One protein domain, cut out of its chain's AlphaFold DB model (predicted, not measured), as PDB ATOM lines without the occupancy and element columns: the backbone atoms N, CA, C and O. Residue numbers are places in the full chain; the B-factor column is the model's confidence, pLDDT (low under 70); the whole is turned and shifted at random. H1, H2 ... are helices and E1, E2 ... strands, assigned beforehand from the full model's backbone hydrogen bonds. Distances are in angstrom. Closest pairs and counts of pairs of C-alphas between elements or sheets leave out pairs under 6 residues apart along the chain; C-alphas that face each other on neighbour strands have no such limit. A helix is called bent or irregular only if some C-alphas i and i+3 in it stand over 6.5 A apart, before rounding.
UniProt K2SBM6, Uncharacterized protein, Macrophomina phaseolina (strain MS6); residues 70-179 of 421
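Overview. This is residues 70 to 179 of the 421 residues of an uncharacterized protein of Macrophomina phaseolina (strain MS6) (UniProt K2SBM6). What does the model look like? It is a sandwich of two twisted sheets face to face, four strands E1 to E4 in one and three strands E5 to E7 in the other. The small helices H1 and H2 lie at one end of the sheets and the long link of residues 130 to 143 at the opposite end. What is it made of? The printed part has 110 residues and is mostly strand, in the order E1 E2 E3 E4 H1 E5 E6 H2 E7; the sheets run E1 - E2 - E3 - E4 and E5 - E6 - E7, both antiparallel. It is compact, with a radius of gyration of the C-alphas of 15.1 A, and flat, spanning 45 by 35 by 16 A.

Arrangement. How is the larger sheet paired? E1, residues 70 to 77, E2, 82 to 90, E3, 96 to 104, and E4, 107 to 115, form a meander, each strand the antiparallel neighbour of the one before, and the sheet is strongly twisted. N 74 and O 86 are 2.8 A apart, N 85 and O 101 2.9 A, and N 102 and O 110 3.1 A, within hydrogen-bond range. What faces it? The sheet of E5, residues 124 to 129, E6, 144 to 151, and E7, 166 to 170, has its facing part 9.8 A centre to centre from that of the first, with strands at 28 degrees; the closest C-alphas of E3 and E5 are Ala 102 and Phe 127, 7.2 A. N 127 and O 146 are 2.9 A apart, and N 149 and O 168 2.9 A. Where are the helices? H1, residues 117 to 120, only grazes the larger sheet and touches H2, residues 155 to 159, closest at the C-alphas of Gly 117 and Arg 158, 4.6 A. H1 is too short for an O i to N i+4 pair, and its O i to N i+3 count is 0 of 1; H2 has 0 of 1 and 2 of 2.

Along the chain. How long are the strands? E1 spans 22.4 A, E2 25.9 A, E3 26.0 A, E4 23.7 A, E5 14.8 A, E6 22.4 A and E7 13.3 A. How long are the helices? H1 spans 7.1 A and is irregular, C-alphas 117 and 120 being 7.1 A apart; H2 spans 7.4 A. Where are the anchors? E1 begins at C-alpha 70, (146.270, 183.498, 50.439), and E7 ends at C-alpha 170, (160.566, 191.763, 74.013).

Size, cuts and confidence. How far does it reach? The two C-alphas farthest apart are those of Asn 136 and Glu 155, 48.2 A. Is it continuous? The printed part has no cut, and the link E5 to E6 is long, with 14 residues. Where is confidence low? The pLDDT is under 70 at residues 70 to 82, 104 to 119, 130 to 131 and 175 to 179.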
ATOM      1  N   GLU A  70     144.951 183.950  49.974       50.88
ATOM      2  CA  GLU A  70     146.270 183.498  50.439       50.88
ATOM      3  C   GLU A  70     146.774 184.140  51.750       50.88
ATOM      4  O   GLU A  70     147.450 185.168  51.757       50.88
ATOM      5  N   GLN A  71     146.478 183.492  52.880       51.56
ATOM      6  CA  GLN A  71     147.076 183.828  54.174       51.56
ATOM      7  C   GLN A  71     148.361 183.015  54.373       51.56
ATOM      8  O   GLN A  71     148.317 181.792  54.499       51.56
ATOM      9  N   GLN A  72     149.511 183.686  54.427       59.75
ATOM     10  CA  GLN A  72     150.715 183.095  55.017       59.75
ATOM     11  C   GLN A  72     150.670 183.342  56.518       59.75
ATOM     12  O   GLN A  72     150.663 184.499  56.935       59.75
ATOM     13  N   LEU A  73     150.608 182.265  57.302       57.41
ATOM     14  CA  LEU A  73     150.557 182.311  58.759       57.41
ATOM     15  C   LEU A  73     151.911 181.932  59.359       57.41
ATOM     16  O   LEU A  73     152.469 180.882  59.046       57.41
ATOM     17  N   PHE A  74     152.396 182.768  60.268       67.50
ATOM     18  CA  PHE A  74     153.562 182.516  61.101       67.50
ATOM     19  C   PHE A  74     153.097 182.527  62.554       67.50
ATOM     20  O   PHE A  74     152.719 183.569  63.082       67.50
ATOM     21  N   ALA A  75     153.085 181.364  63.197       61.72
ATOM     22  CA  ALA A  75     152.821 181.268  64.625       61.72
ATOM     23  C   ALA A  75     154.157 181.182  65.370       61.72
ATOM     24  O   ALA A  75     154.997 180.351  65.026       61.72
ATOM     25  N   SER A  76     154.341 182.023  66.385       65.00
ATOM     26  CA  SER A  76     155.462 181.921  67.321       65.00
ATOM     27  C   SER A  76     154.914 181.803  68.735       65.00
ATOM     28  O   SER A  76     154.158 182.664  69.186       65.00
ATOM     29  N   GLU A  77     155.305 180.744  69.437       62.56
ATOM     30  CA  GLU A  77     155.083 180.636  70.879       62.56
ATOM     31  C   GLU A  77     156.112 181.520  71.589       62.56
ATOM     32  O   GLU A  77     157.308 181.433  71.306       62.56
ATOM     33  N   VAL A  78     155.653 182.401  72.478       62.31
ATOM     34  CA  VAL A  78     156.523 183.328  73.215       62.31
ATOM     35  C   VAL A  78     156.382 183.035  74.687       62.31
ATOM     36  O   VAL A  78     155.670 183.705  75.434       62.31
ATOM     37  N   GLY A  79     157.058 181.966  75.086       63.72
ATOM     38  CA  GLY A  79     156.994 181.476  76.448       63.72
ATOM     39  C   GLY A  79     155.650 180.822  76.795       63.72
ATOM     40  O   GLY A  79     154.822 180.537  75.927       63.72
ATOM     41  N   PRO A  80     155.447 180.510  78.082       61.44
ATOM     42  CA  PRO A  80     154.266 179.791  78.531       61.44
ATOM     43  C   PRO A  80     152.996 180.640  78.388       61.44
ATOM     44  O   PRO A  80     152.960 181.823  78.738       61.44
ATOM     45  N   GLY A  81     151.955 180.013  77.835       64.12
ATOM     46  CA  GLY A  81     150.586 180.527  77.855       64.12
ATOM     47  C   GLY A  81     150.263 181.660  76.884       64.12
ATOM     48  O   GLY A  81     149.105 182.076  76.842       64.12
ATOM     49  N   PHE A  82     151.237 182.131  76.102       68.94
ATOM     50  CA  PHE A  82     151.068 183.250  75.186       68.94
ATOM     51  C   PHE A  82     151.688 182.955  73.815       68.94
ATOM     52  O   PHE A  82     152.854 182.571  73.700       68.94
ATOM     53  N   SER A  83     150.907 183.187  72.768       74.50
ATOM     54  CA  SER A  83     151.311 182.960  71.390       74.50
ATOM     55  C   SER A  83     150.975 184.173  70.536       74.50
ATOM     56  O   SER A  83     149.968 184.855  70.738       74.50
ATOM     57  N   PHE A  84     151.827 184.430  69.550       73.38
ATOM     58  CA  PHE A  84     151.547 185.414  68.516       73.38
ATOM     59  C   PHE A  84     151.300 184.718  67.190       73.38
ATOM     60  O   PHE A  84     152.028 183.802  66.799       73.38
ATOM     61  N   LEU A  85     150.273 185.188  66.492       76.00
ATOM     62  CA  LEU A  85     150.017 184.836  65.108       76.00
ATOM     63  C   LEU A  85     150.346 186.058  64.277       76.00
ATOM     64  O   LEU A  85     149.838 187.145  64.536       76.00
ATOM     65  N   LEU A  86     151.163 185.873  63.262       74.75
ATOM     66  CA  LEU A  86     151.307 186.826  62.187       74.75
ATOM     67  C   LEU A  86     150.622 186.237  60.968       74.75
ATOM     68  O   LEU A  86     150.863 185.080  60.632       74.75
ATOM     69  N   ALA A  87     149.805 187.023  60.289       78.38
ATOM     70  CA  ALA A  87     149.328 186.655  58.972       78.38
ATOM     71  C   ALA A  87     149.465 187.818  58.010       78.38
ATOM     72  O   ALA A  87     149.373 188.993  58.374       78.38
ATOM     73  N   VAL A  88     149.679 187.456  56.756       80.38
ATOM     74  CA  VAL A  88     149.565 188.381  55.641       80.38
ATOM     75  C   VAL A  88     148.132 188.302  55.134       80.38
ATOM     76  O   VAL A  88     147.699 187.256  54.661       80.38
ATOM     77  N   GLU A  89     147.388 189.396  55.241       79.06
ATOM     78  CA  GLU A  89     146.061 189.521  54.647       79.06
ATOM     79  C   GLU A  89     146.172 190.222  53.291       79.06
ATOM     80  O   GLU A  89     146.737 191.313  53.194       79.06
ATOM     81  N   THR A  90     145.604 189.622  52.245       77.56
ATOM     82  CA  THR A  90     145.464 190.264  50.932       77.56
ATOM     83  C   THR A  90     144.060 190.851  50.802       77.56
ATOM     84  O   THR A  90     143.063 190.132  50.896       77.56
ATOM     85  N   SER A  91     143.962 192.162  50.586       75.00
ATOM     86  CA  SER A  91     142.700 192.859  50.348       75.00
ATOM     87  C   SER A  91     142.078 192.427  49.012       75.00
ATOM     88  O   SER A  91     142.794 191.975  48.117       75.00
ATOM     89  N   PRO A  92     140.767 192.641  48.794       70.44
ATOM     90  CA  PRO A  92     140.127 192.360  47.504       70.44
ATOM     91  C   PRO A  92     140.752 193.110  46.315       70.44
ATOM     92  O   PRO A  92     140.593 192.697  45.171       70.44
ATOM     93  N   LYS A  93     141.473 194.211  46.577       78.25
ATOM     94  CA  LYS A  93     142.210 194.989  45.569       78.25
ATOM     95  C   LYS A  93     143.624 194.442  45.304       78.25
ATOM     96  O   LYS A  93     144.368 195.051  44.543       78.25
ATOM     97  N   GLY A  94     144.006 193.329  45.934       79.31
ATOM     98  CA  GLY A  94     145.336 192.721  45.834       79.31
ATOM     99  C   GLY A  94     146.391 193.349  46.751       79.31
ATOM    100  O   GLY A  94     147.572 193.029  46.636       79.31
ATOM    101  N   GLU A  95     146.006 194.251  47.657       77.88
ATOM    102  CA  GLU A  95     146.960 194.891  48.565       77.88
ATOM    103  C   GLU A  95     147.261 193.974  49.747       77.88
ATOM    104  O   GLU A  95     146.339 193.519  50.414       77.88
ATOM    105  N   LYS A  96     148.535 193.752  50.064       77.12
ATOM    106  CA  LYS A  96     148.920 192.898  51.191       77.12
ATOM    107  C   LYS A  96     149.201 193.723  52.445       77.12
ATOM    108  O   LYS A  96     149.978 194.678  52.394       77.12
ATOM    109  N   ALA A  97     148.632 193.331  53.574       78.62
ATOM    110  CA  ALA A  97     148.871 193.914  54.887       78.62
ATOM    111  C   ALA A  97     149.340 192.839  55.865       78.62
ATOM    112  O   ALA A  97     148.942 191.682  55.758       78.62
ATOM    113  N   ILE A  98     150.170 193.230  56.826       75.50
ATOM    114  CA  ILE A  98     150.514 192.356  57.943       75.50
ATOM    115  C   ILE A  98     149.523 192.603  59.075       75.50
ATOM    116  O   ILE A  98     149.250 193.746  59.455       75.50
ATOM    117  N   VAL A  99     148.996 191.513  59.615       78.25
ATOM    118  CA  VAL A  99     148.123 191.511  60.780       78.25
ATOM    119  C   VAL A  99     148.757 190.636  61.845       78.25
ATOM    120  O   VAL A  99     149.185 189.516  61.568       78.25
ATOM    121  N   ALA A 100     148.856 191.183  63.052       76.06
ATOM    122  CA  ALA A 100     149.374 190.477  64.211       76.06
ATOM    123  C   ALA A 100     148.238 190.251  65.211       76.06
ATOM    124  O   ALA A 100     147.467 191.169  65.516       76.06
ATOM    125  N   TRP A 101     148.162 189.029  65.728       74.62
ATOM    126  CA  TRP A 101     147.269 188.648  66.809       74.62
ATOM    127  C   TRP A 101     148.074 188.202  68.015       74.62
ATOM    128  O   TRP A 101     148.955 187.349  67.912       74.62
ATOM    129  N   ALA A 102     147.704 188.755  69.159       72.38
ATOM    130  CA  ALA A 102     148.088 188.290  70.478       72.38
ATOM    131  C   ALA A 102     147.005 187.336  70.994       72.38
ATOM    132  O   ALA A 102     145.846 187.749  71.143       72.38
ATOM    133  N   PHE A 103     147.349 186.078  71.276       70.25
ATOM    134  CA  PHE A 103     146.406 185.128  71.860       70.25
ATOM    135  C   PHE A 103     147.009 184.380  73.050       70.25
ATOM    136  O   PHE A 103     148.135 183.887  73.009       70.25
ATOM    137  N   GLY A 104     146.235 184.308  74.132       66.38
ATOM    138  CA  GLY A 104     146.522 183.434  75.265       66.38
ATOM    139  C   GLY A 104     145.832 182.081  75.101       66.38
ATOM    140  O   GLY A 104     144.927 181.934  74.278       66.38
ATOM    141  N   ARG A 105     146.190 181.099  75.939       57.91
ATOM    142  CA  ARG A 105     145.565 179.754  75.964       57.91
ATOM    143  C   ARG A 105     144.033 179.747  76.075       57.91
ATOM    144  O   ARG A 105     143.414 178.730  75.777       57.91
ATOM    145  N   SER A 106     143.419 180.847  76.509       54.78
ATOM    146  CA  SER A 106     141.979 180.902  76.787       54.78
ATOM    147  C   SER A 106     141.289 182.197  76.353       54.78
ATOM    148  O   SER A 106     140.091 182.333  76.585       54.78
ATOM    149  N   GLN A 107     142.006 183.154  75.750       55.53
ATOM    150  CA  GLN A 107     141.437 184.446  75.349       55.53
ATOM    151  C   GLN A 107     142.143 184.990  74.091       55.53
ATOM    152  O   GLN A 107     143.369 185.123  74.063       55.53
ATOM    153  N   CYS A 108     141.365 185.334  73.062       50.94
ATOM    154  CA  CYS A 108     141.804 186.189  71.954       50.94
ATOM    155  C   CYS A 108     141.675 187.634  72.417       50.94
ATOM    156  O   CYS A 108     140.552 188.049  72.698       50.94
ATOM    157  N   VAL A 109     142.766 188.394  72.523       59.16
ATOM    158  CA  VAL A 109     142.661 189.712  73.177       59.16
ATOM    159  C   VAL A 109     143.055 190.882  72.301       59.16
ATOM    160  O   VAL A 109     142.547 191.972  72.534       59.16
ATOM    161  N   GLU A 110     143.809 190.709  71.214       61.47
ATOM    162  CA  GLU A 110     144.046 191.870  70.355       61.47
ATOM    163  C   GLU A 110     144.412 191.511  68.920       61.47
ATOM    164  O   GLU A 110     145.344 190.743  68.675       61.47
ATOM    165  N   ARG A 111     143.685 192.109  67.970       61.66
ATOM    166  CA  ARG A 111     144.058 192.183  66.555       61.66
ATOM    167  C   ARG A 111     144.523 193.604  66.287       61.66
ATOM    168  O   ARG A 111     143.699 194.516  66.265       61.66
ATOM    169  N   GLN A 112     145.814 193.786  66.035       61.22
ATOM    170  CA  GLN A 112     146.328 195.070  65.569       61.22
ATOM    171  C   GLN A 112     146.658 194.975  64.079       61.22
ATOM    172  O   GLN A 112     147.374 194.079  63.627       61.22
ATOM    173  N   LEU A 113     146.117 195.915  63.301       58.44
ATOM    174  CA  LEU A 113     146.526 196.104  61.915       58.44
ATOM    175  C   LEU A 113     147.877 196.827  61.927       58.44
ATOM    176  O   LEU A 113     147.960 198.006  62.263       58.44
ATOM    177  N   VAL A 114     148.935 196.110  61.566       59.91
ATOM    178  CA  VAL A 114     150.320 196.559  61.762       59.91
ATOM    179  C   VAL A 114     150.770 197.585  60.706       59.91
ATOM    180  O   VAL A 114     151.699 198.349  60.956       59.91
ATOM    181  N   SER A 115     150.048 197.687  59.581       56.66
ATOM    182  CA  SER A 115     150.148 198.664  58.471       56.66
ATOM    183  C   SER A 115     150.546 198.050  57.119       56.66
ATOM    184  O   SER A 115     150.796 196.851  56.998       56.66
ATOM    185  N   LYS A 116     150.537 198.896  56.077       57.50
ATOM    186  CA  LYS A 116     150.928 198.585  54.695       57.50
ATOM    187  C   LYS A 116     152.385 199.007  54.434       57.50
ATOM    188  O   LYS A 116     152.755 200.148  54.726       57.50
ATOM    189  N   GLY A 117     153.173 198.133  53.800       57.72
ATOM    190  CA  GLY A 117     154.545 198.420  53.338       57.72
ATOM    191  C   GLY A 117     155.565 198.618  54.468       57.72
ATOM    192  O   GLY A 117     155.299 198.263  55.601       57.72
ATOM    193  N   LEU A 118     156.729 199.229  54.202       59.03
ATOM    194  CA  LEU A 118     157.825 199.387  55.191       59.03
ATOM    195  C   LEU A 118     157.469 200.128  56.488       59.03
ATOM    196  O   LEU A 118     158.278 200.179  57.412       59.03
ATOM    197  N   ASN A 119     156.287 200.733  56.563       65.81
ATOM    198  CA  ASN A 119     155.899 201.586  57.670       65.81
ATOM    199  C   ASN A 119     155.762 200.852  59.006       65.81
ATOM    200  O   ASN A 119     155.588 201.538  60.003       65.81
ATOM    201  N   PHE A 120     155.839 199.524  59.066       75.06
ATOM    202  CA  PHE A 120     155.845 198.780  60.330       75.06
ATOM    203  C   PHE A 120     157.232 198.298  60.773       75.06
ATOM    204  O   PHE A 120     157.406 197.842  61.901       75.06
ATOM    205  N   CYS A 121     158.229 198.401  59.905       81.50
ATOM    206  CA  CYS A 121     159.552 197.852  60.150       81.50
ATOM    207  C   CYS A 121     160.333 198.714  61.129       81.50
ATOM    208  O   CYS A 121     160.402 199.933  60.974       81.50
ATOM    209  N   GLY A 122     160.884 198.087  62.166       81.31
ATOM    210  CA  GLY A 122     161.519 198.783  63.282       81.31
ATOM    211  C   GLY A 122     160.552 199.592  64.152       81.31
ATOM    212  O   GLY A 122     160.995 200.204  65.123       81.31
ATOM    213  N   LYS A 123     159.243 199.597  63.850       84.31
ATOM    214  CA  LYS A 123     158.245 200.166  64.753       84.31
ATOM    215  C   LYS A 123     157.960 199.193  65.871       84.31
ATOM    216  O   LYS A 123     157.918 197.981  65.671       84.31
ATOM    217  N   TRP A 124     157.773 199.766  67.044       85.25
ATOM    218  CA  TRP A 124     157.446 199.026  68.244       85.25
ATOM    219  C   TRP A 124     155.944 199.095  68.449       85.25
ATOM    220  O   TRP A 124     155.378 200.186  68.544       85.25
ATOM    221  N   LEU A 125     155.318 197.927  68.460       83.81
ATOM    222  CA  LEU A 125     153.931 197.727  68.832       83.81
ATOM    223  C   LEU A 125     153.887 197.255  70.273       83.81
ATOM    224  O   LEU A 125     154.687 196.411  70.675       83.81
ATOM    225  N   LEU A 126     152.947 197.800  71.029       82.88
ATOM    226  CA  LEU A 126     152.704 197.400  72.399       82.88
ATOM    227  C   LEU A 126     151.439 196.556  72.443       82.88
ATOM    228  O   LEU A 126     150.390 196.985  71.964       82.88
ATOM    229  N   PHE A 127     151.560 195.381  73.042       80.44
ATOM    230  CA  PHE A 127     150.457 194.478  73.314       80.44
ATOM    231  C   PHE A 127     150.368 194.250  74.813       80.44
ATOM    232  O   PHE A 127     151.381 194.074  75.491       80.44
ATOM    233  N   ASN A 128     149.149 194.211  75.336       75.88
ATOM    234  CA  ASN A 128     148.944 193.732  76.693       75.88
ATOM    235  C   ASN A 128     148.900 192.202  76.642       75.88
ATOM    236  O   ASN A 128     147.981 191.606  76.078       75.88
ATOM    237  N   ARG A 129     149.920 191.562  77.208       72.62
ATOM    238  CA  ARG A 129     149.955 190.123  77.427       72.62
ATOM    239  C   ARG A 129     148.812 189.760  78.352       72.62
ATOM    240  O   ARG A 129     148.723 190.236  79.485       72.62
ATOM    241  N   VAL A 130     147.956 188.889  77.850       67.25
ATOM    242  CA  VAL A 130     146.906 188.277  78.650       67.25
ATOM    243  C   VAL A 130     147.575 187.285  79.588       67.25
ATOM    244  O   VAL A 130     148.323 186.428  79.101       67.25
ATOM    245  N   PRO A 131     147.339 187.375  80.902       68.25
ATOM    246  CA  PRO A 131     147.893 186.403  81.824       68.25
ATOM    247  C   PRO A 131     147.380 184.999  81.489       68.25
ATOM    248  O   PRO A 131     146.214 184.809  81.134       68.25
ATOM    249  N   GLU A 132     148.264 184.006  81.588       71.06
ATOM    250  CA  GLU A 132     147.883 182.608  81.400       71.06
ATOM    251  C   GLU A 132     146.854 182.222  82.466       71.06
ATOM    252  O   GLU A 132     147.018 182.561  83.640       71.06
ATOM    253  N   LEU A 133     145.791 181.526  82.068       72.00
ATOM    254  CA  LEU A 133     144.828 180.985  83.018       72.00
ATOM    255  C   LEU A 133     145.298 179.614  83.513       72.00
ATOM    256  O   LEU A 133     145.736 178.776  82.723       72.00
ATOM    257  N   ASP A 134     145.184 179.380  84.815       79.06
ATOM    258  CA  ASP A 134     145.377 178.063  85.410       79.06
ATOM    259  C   ASP A 134     144.216 177.115  85.021       79.06
ATOM    260  O   ASP A 134     143.215 177.539  84.430       79.06
ATOM    261  N   PRO A 135     144.289 175.815  85.366       80.69
ATOM    262  CA  PRO A 135     143.185 174.882  85.126       80.69
ATOM    263  C   PRO A 135     141.846 175.273  85.783       80.69
ATOM    264  O   PRO A 135     140.811 174.727  85.406       80.69
ATOM    265  N   ASN A 136     141.849 176.196  86.751       84.19
ATOM    266  CA  ASN A 136     140.664 176.734  87.420       84.19
ATOM    267  C   ASN A 136     140.195 178.073  86.819       84.19
ATOM    268  O   ASN A 136     139.331 178.726  87.407       84.19
ATOM    269  N   LEU A 137     140.739 178.477  85.664       77.38
ATOM    270  CA  LEU A 137     140.454 179.739  84.976       77.38
ATOM    271  C   LEU A 137     140.884 180.998  85.749       77.38
ATOM    272  O   LEU A 137     140.359 182.086  85.509       77.38
ATOM    273  N   GLN A 138     141.838 180.878  86.671       78.94
ATOM    274  CA  GLN A 138     142.420 182.008  87.391       78.94
ATOM    275  C   GLN A 138     143.683 182.495  86.686       78.94
ATOM    276  O   GLN A 138     144.527 181.695  86.288       78.94
ATOM    277  N   ALA A 139     143.831 183.812  86.544       75.75
ATOM    278  CA  ALA A 139     145.050 184.411  86.014       75.75
ATOM    279  C   ALA A 139     146.255 184.028  86.892       75.75
ATOM    280  O   ALA A 139     146.271 184.295  88.092       75.75
ATOM    281  N   THR A 140     147.262 183.398  86.290       77.12
ATOM    282  CA  THR A 140     148.496 182.940  86.960       77.12
ATOM    283  C   THR A 140     149.558 184.029  87.090       77.12
ATOM    284  O   THR A 140     150.595 183.804  87.712       77.12
ATOM    285  N   GLY A 141     149.310 185.213  86.532       75.00
ATOM    286  CA  GLY A 141     150.219 186.348  86.579       75.00
ATOM    287  C   GLY A 141     149.493 187.670  86.377       75.00
ATOM    288  O   GLY A 141     148.288 187.705  86.115       75.00
ATOM    289  N   ASP A 142     150.249 188.753  86.504       75.88
ATOM    290  CA  ASP A 142     149.767 190.094  86.197       75.88
ATOM    291  C   ASP A 142     149.723 190.328  84.682       75.88
ATOM    292  O   ASP A 142     150.360 189.627  83.890       75.88
ATOM    293  N   TRP A 143     148.967 191.348  84.277       74.00
ATOM    294  CA  TRP A 143     149.026 191.871  82.917       74.00
ATOM    295  C   TRP A 143     150.436 192.391  82.640       74.00
ATOM    296  O   TRP A 143     150.903 193.324  83.295       74.00
ATOM    297  N   GLU A 144     151.107 191.799  81.660       78.56
ATOM    298  CA  GLU A 144     152.450 192.201  81.253       78.56
ATOM    299  C   GLU A 144     152.378 192.939  79.918       78.56
ATOM    300  O   GLU A 144     151.620 192.573  79.030       78.56
ATOM    301  N   GLN A 145     153.157 193.998  79.745       83.75
ATOM    302  CA  GLN A 145     153.241 194.693  78.466       83.75
ATOM    303  C   GLN A 145     154.320 194.055  77.604       83.75
ATOM    304  O   GLN A 145     155.488 194.120  77.960       83.75
ATOM    305  N   VAL A 146     153.952 193.470  76.470       82.88
ATOM    306  CA  VAL A 146     154.902 192.883  75.523       82.88
ATOM    307  C   VAL A 146     155.073 193.822  74.350       82.88
ATOM    308  O   VAL A 146     154.105 194.332  73.782       82.88
ATOM    309  N   TRP A 147     156.323 194.027  73.970       86.06
ATOM    310  CA  TRP A 147     156.661 194.842  72.826       86.06
ATOM    311  C   TRP A 147     157.073 193.973  71.655       86.06
ATOM    312  O   TRP A 147     157.857 193.038  71.797       86.06
ATOM    313  N   ILE A 148     156.566 194.306  70.478       84.69
ATOM    314  CA  ILE A 148     156.882 193.602  69.245       84.69
ATOM    315  C   ILE A 148     157.458 194.585  68.252       84.69
ATOM    316  O   ILE A 148     156.931 195.680  68.064       84.69
ATOM    317  N   THR A 149     158.505 194.166  67.560       87.38
ATOM    318  CA  THR A 149     158.981 194.862  66.375       87.38
ATOM    319  C   THR A 149     159.235 193.886  65.240       87.38
ATOM    320  O   THR A 149     159.481 192.696  65.443       87.38
ATOM    321  N   PHE A 150     159.167 194.408  64.024       86.12
ATOM    322  CA  PHE A 150     159.422 193.653  62.810       86.12
ATOM    323  C   PHE A 150     160.775 194.039  62.247       86.12
ATOM    324  O   PHE A 150     161.118 195.219  62.132       86.12
ATOM    325  N   VAL A 151     161.530 193.022  61.881       87.94
ATOM    326  CA  VAL A 151     162.925 193.099  61.464       87.94
ATOM    327  C   VAL A 151     163.100 192.268  60.194       87.94
ATOM    328  O   VAL A 151     162.229 191.480  59.829       87.94
ATOM    329  N   GLY A 152     164.184 192.501  59.453       87.25
ATOM    330  CA  GLY A 152     164.383 191.859  58.144       87.25
ATOM    331  C   GLY A 152     163.585 192.480  57.000       87.25
ATOM    332  O   GLY A 152     163.480 191.900  55.925       87.25
ATOM    333  N   CYS A 153     163.030 193.670  57.206       85.75
ATOM    334  CA  CYS A 153     162.335 194.364  56.142       85.75
ATOM    335  C   CYS A 153     163.305 194.951  55.120       85.75
ATOM    336  O   CYS A 153     164.065 195.871  55.425       85.75
ATOM    337  N   ASP A 154     163.230 194.447  53.896       85.69
ATOM    338  CA  ASP A 154     163.978 194.942  52.749       85.69
ATOM    339  C   ASP A 154     163.057 195.680  51.760       85.69
ATOM    340  O   ASP A 154     161.866 195.887  52.005       85.69
ATOM    341  N   GLU A 155     163.587 196.096  50.610       82.00
ATOM    342  CA  GLU A 155     162.783 196.762  49.578       82.00
ATOM    343  C   GLU A 155     161.657 195.881  49.012       82.00
ATOM    344  O   GLU A 155     160.642 196.419  48.567       82.00
ATOM    345  N   ARG A 156     161.774 194.547  49.078       80.88
ATOM    346  CA  ARG A 156     160.764 193.609  48.561       80.88
ATOM    347  C   ARG A 156     159.493 193.635  49.404       80.88
ATOM    348  O   ARG A 156     158.389 193.531  48.860       80.88
ATOM    349  N   SER A 157     159.618 193.928  50.697       81.19
ATOM    350  CA  SER A 157     158.463 194.145  51.578       81.19
ATOM    351  C   SER A 157     157.573 195.318  51.154       81.19
ATOM    352  O   SER A 157     156.363 195.281  51.379       81.19
ATOM    353  N   ARG A 158     158.105 196.327  50.440       74.75
ATOM    354  CA  ARG A 158     157.275 197.397  49.843       74.75
ATOM    355  C   ARG A 158     156.337 196.874  48.764       74.75
ATOM    356  O   ARG A 158     155.278 197.450  48.546       74.75
ATOM    357  N   THR A 159     156.744 195.807  48.087       79.06
ATOM    358  CA  THR A 159     155.977 195.157  47.021       79.06
ATOM    359  C   THR A 159     155.102 194.009  47.532       79.06
ATOM    360  O   THR A 159     154.485 193.308  46.737       79.06
ATOM    361  N   GLY A 160     155.016 193.826  48.857       76.12
ATOM    362  CA  GLY A 160     154.200 192.787  49.485       76.12
ATOM    363  C   GLY A 160     154.864 191.409  49.551       76.12
ATOM    364  O   GLY A 160     154.172 190.415  49.778       76.12
ATOM    365  N   ASP A 161     156.180 191.328  49.343       83.12
ATOM    366  CA  ASP A 161     156.961 190.136  49.674       83.12
ATOM    367  C   ASP A 161     157.452 190.242  51.119       83.12
ATOM    368  O   ASP A 161     158.364 191.003  51.436       83.12
ATOM    369  N   TYR A 162     156.813 189.486  52.004       81.94
ATOM    370  CA  TYR A 162     157.107 189.484  53.434       81.94
ATOM    371  C   TYR A 162     157.938 188.266  53.868       81.94
ATOM    372  O   TYR A 162     158.098 188.034  55.062       81.94
ATOM    373  N   SER A 163     158.496 187.500  52.922       82.56
ATOM    374  CA  SER A 163     159.224 186.250  53.204       82.56
ATOM    375  C   SER A 163     160.509 186.429  54.028       82.56
ATOM    376  O   SER A 163     160.942 185.491  54.694       82.56
ATOM    377  N   GLY A 164     161.111 187.622  54.005       83.69
ATOM    378  CA  GLY A 164     162.305 187.965  54.788       83.69
ATOM    379  C   GLY A 164     162.021 188.587  56.157       83.69
ATOM    380  O   GLY A 164     162.961 188.894  56.889       83.69
ATOM    381  N   ILE A 165     160.749 188.799  56.504       83.12
ATOM    382  CA  ILE A 165     160.367 189.500  57.729       83.12
ATOM    383  C   ILE A 165     160.271 188.516  58.884       83.12
ATOM    384  O   ILE A 165     159.597 187.492  58.798       83.12
ATOM    385  N   TYR A 166     160.908 188.870  59.993       84.50
ATOM    386  CA  TYR A 166     160.817 188.150  61.251       84.50
ATOM    387  C   TYR A 166     160.311 189.075  62.356       84.50
ATOM    388  O   TYR A 166     160.428 190.302  62.300       84.50
ATOM    389  N   MET A 167     159.697 188.457  63.356       84.44
ATOM    390  CA  MET A 167     159.131 189.128  64.515       84.44
ATOM    391  C   MET A 167     160.120 189.010  65.672       84.44
ATOM    392  O   MET A 167     160.534 187.906  66.021       84.44
ATOM    393  N   ALA A 168     160.506 190.145  66.246       85.56
ATOM    394  CA  ALA A 168     161.288 190.208  67.470       85.56
ATOM    395  C   ALA A 168     160.389 190.705  68.598       85.56
ATOM    396  O   ALA A 168     159.632 191.664  68.433       85.56
ATOM    397  N   ILE A 169     160.443 190.006  69.722       84.62
ATOM    398  CA  ILE A 169     159.478 190.136  70.805       84.62
ATOM    399  C   ILE A 169     160.279 190.365  72.059       84.62
ATOM    400  O   ILE A 169     161.276 189.682  72.279       84.62
ATOM    401  N   TYR A 170     159.847 191.341  72.839       85.75
ATOM    402  CA  TYR A 170     160.566 191.763  74.013       85.75
ATOM    403  C   TYR A 170     159.628 191.917  75.194       85.75
ATOM    404  O   TYR A 170     158.572 192.553  75.099       85.75
ATOM    405  N   THR A 171     160.058 191.373  76.323       83.38
ATOM    406  CA  THR A 171     159.396 191.576  77.607       83.38
ATOM    407  C   THR A 171     160.130 192.656  78.410       83.38
ATOM    408  O   THR A 171     161.348 192.800  78.288       83.38
ATOM    409  N   PRO A 172     159.444 193.445  79.256       77.81
ATOM    410  CA  PRO A 172     160.084 194.499  80.042       77.81
ATOM    411  C   PRO A 172     161.150 193.942  80.990       77.81
ATOM    412  O   PRO A 172     162.118 194.631  81.296       77.81
ATOM    413  N   SER A 173     160.984 192.688  81.427       75.38
ATOM    414  CA  SER A 173     161.939 191.994  82.293       75.38
ATOM    415  C   SER A 173     163.296 191.718  81.631       75.38
ATOM    416  O   SER A 173     164.287 191.553  82.337       75.38
ATOM    417  N   GLU A 174     163.372 191.724  80.296       72.62
ATOM    418  CA  GLU A 174     164.610 191.493  79.540       72.62
ATOM    419  C   GLU A 174     165.479 192.755  79.394       72.62
ATOM    420  O   GLU A 174     166.630 192.660  78.968       72.62
ATOM    421  N   PHE A 175     164.971 193.938  79.763       68.62
ATOM    422  CA  PHE A 175     165.714 195.196  79.663       68.62
ATOM    423  C   PHE A 175     166.291 195.638  81.010       68.62
ATOM    424  O   PHE A 175     165.654 196.342  81.796       68.62
ATOM    425  N   GLU A 176     167.561 195.308  81.245       54.88
ATOM    426  CA  GLU A 176     168.366 195.936  82.297       54.88
ATOM    427  C   GLU A 176     168.816 197.343  81.845       54.88
ATOM    428  O   GLU A 176     169.934 197.563  81.386       54.88
ATOM    429  N   GLY A 177     167.905 198.315  81.922       59.41
ATOM    430  CA  GLY A 177     168.142 199.714  81.547       59.41
ATOM    431  C   GLY A 177     166.896 200.314  80.904       59.41
ATOM    432  O   GLY A 177     166.271 199.662  80.079       59.41
ATOM    433  N   GLY A 178     166.498 201.524  81.310       59.25
ATOM    434  CA  GLY A 178     165.216 202.153  80.959       59.25
ATOM    435  C   GLY A 178     164.739 201.883  79.526       59.25
ATOM    436  O   GLY A 178     165.261 202.440  78.566       59.25
ATOM    437  N   PHE A 179     163.711 201.041  79.396       60.84
ATOM    438  CA  PHE A 179     163.141 200.581  78.124       60.84
ATOM    439  C   PHE A 179     162.787 201.733  77.162       60.84
ATOM    440  O   PHE A 179     162.986 201.649  75.949       60.84
TER     441      PHE A 179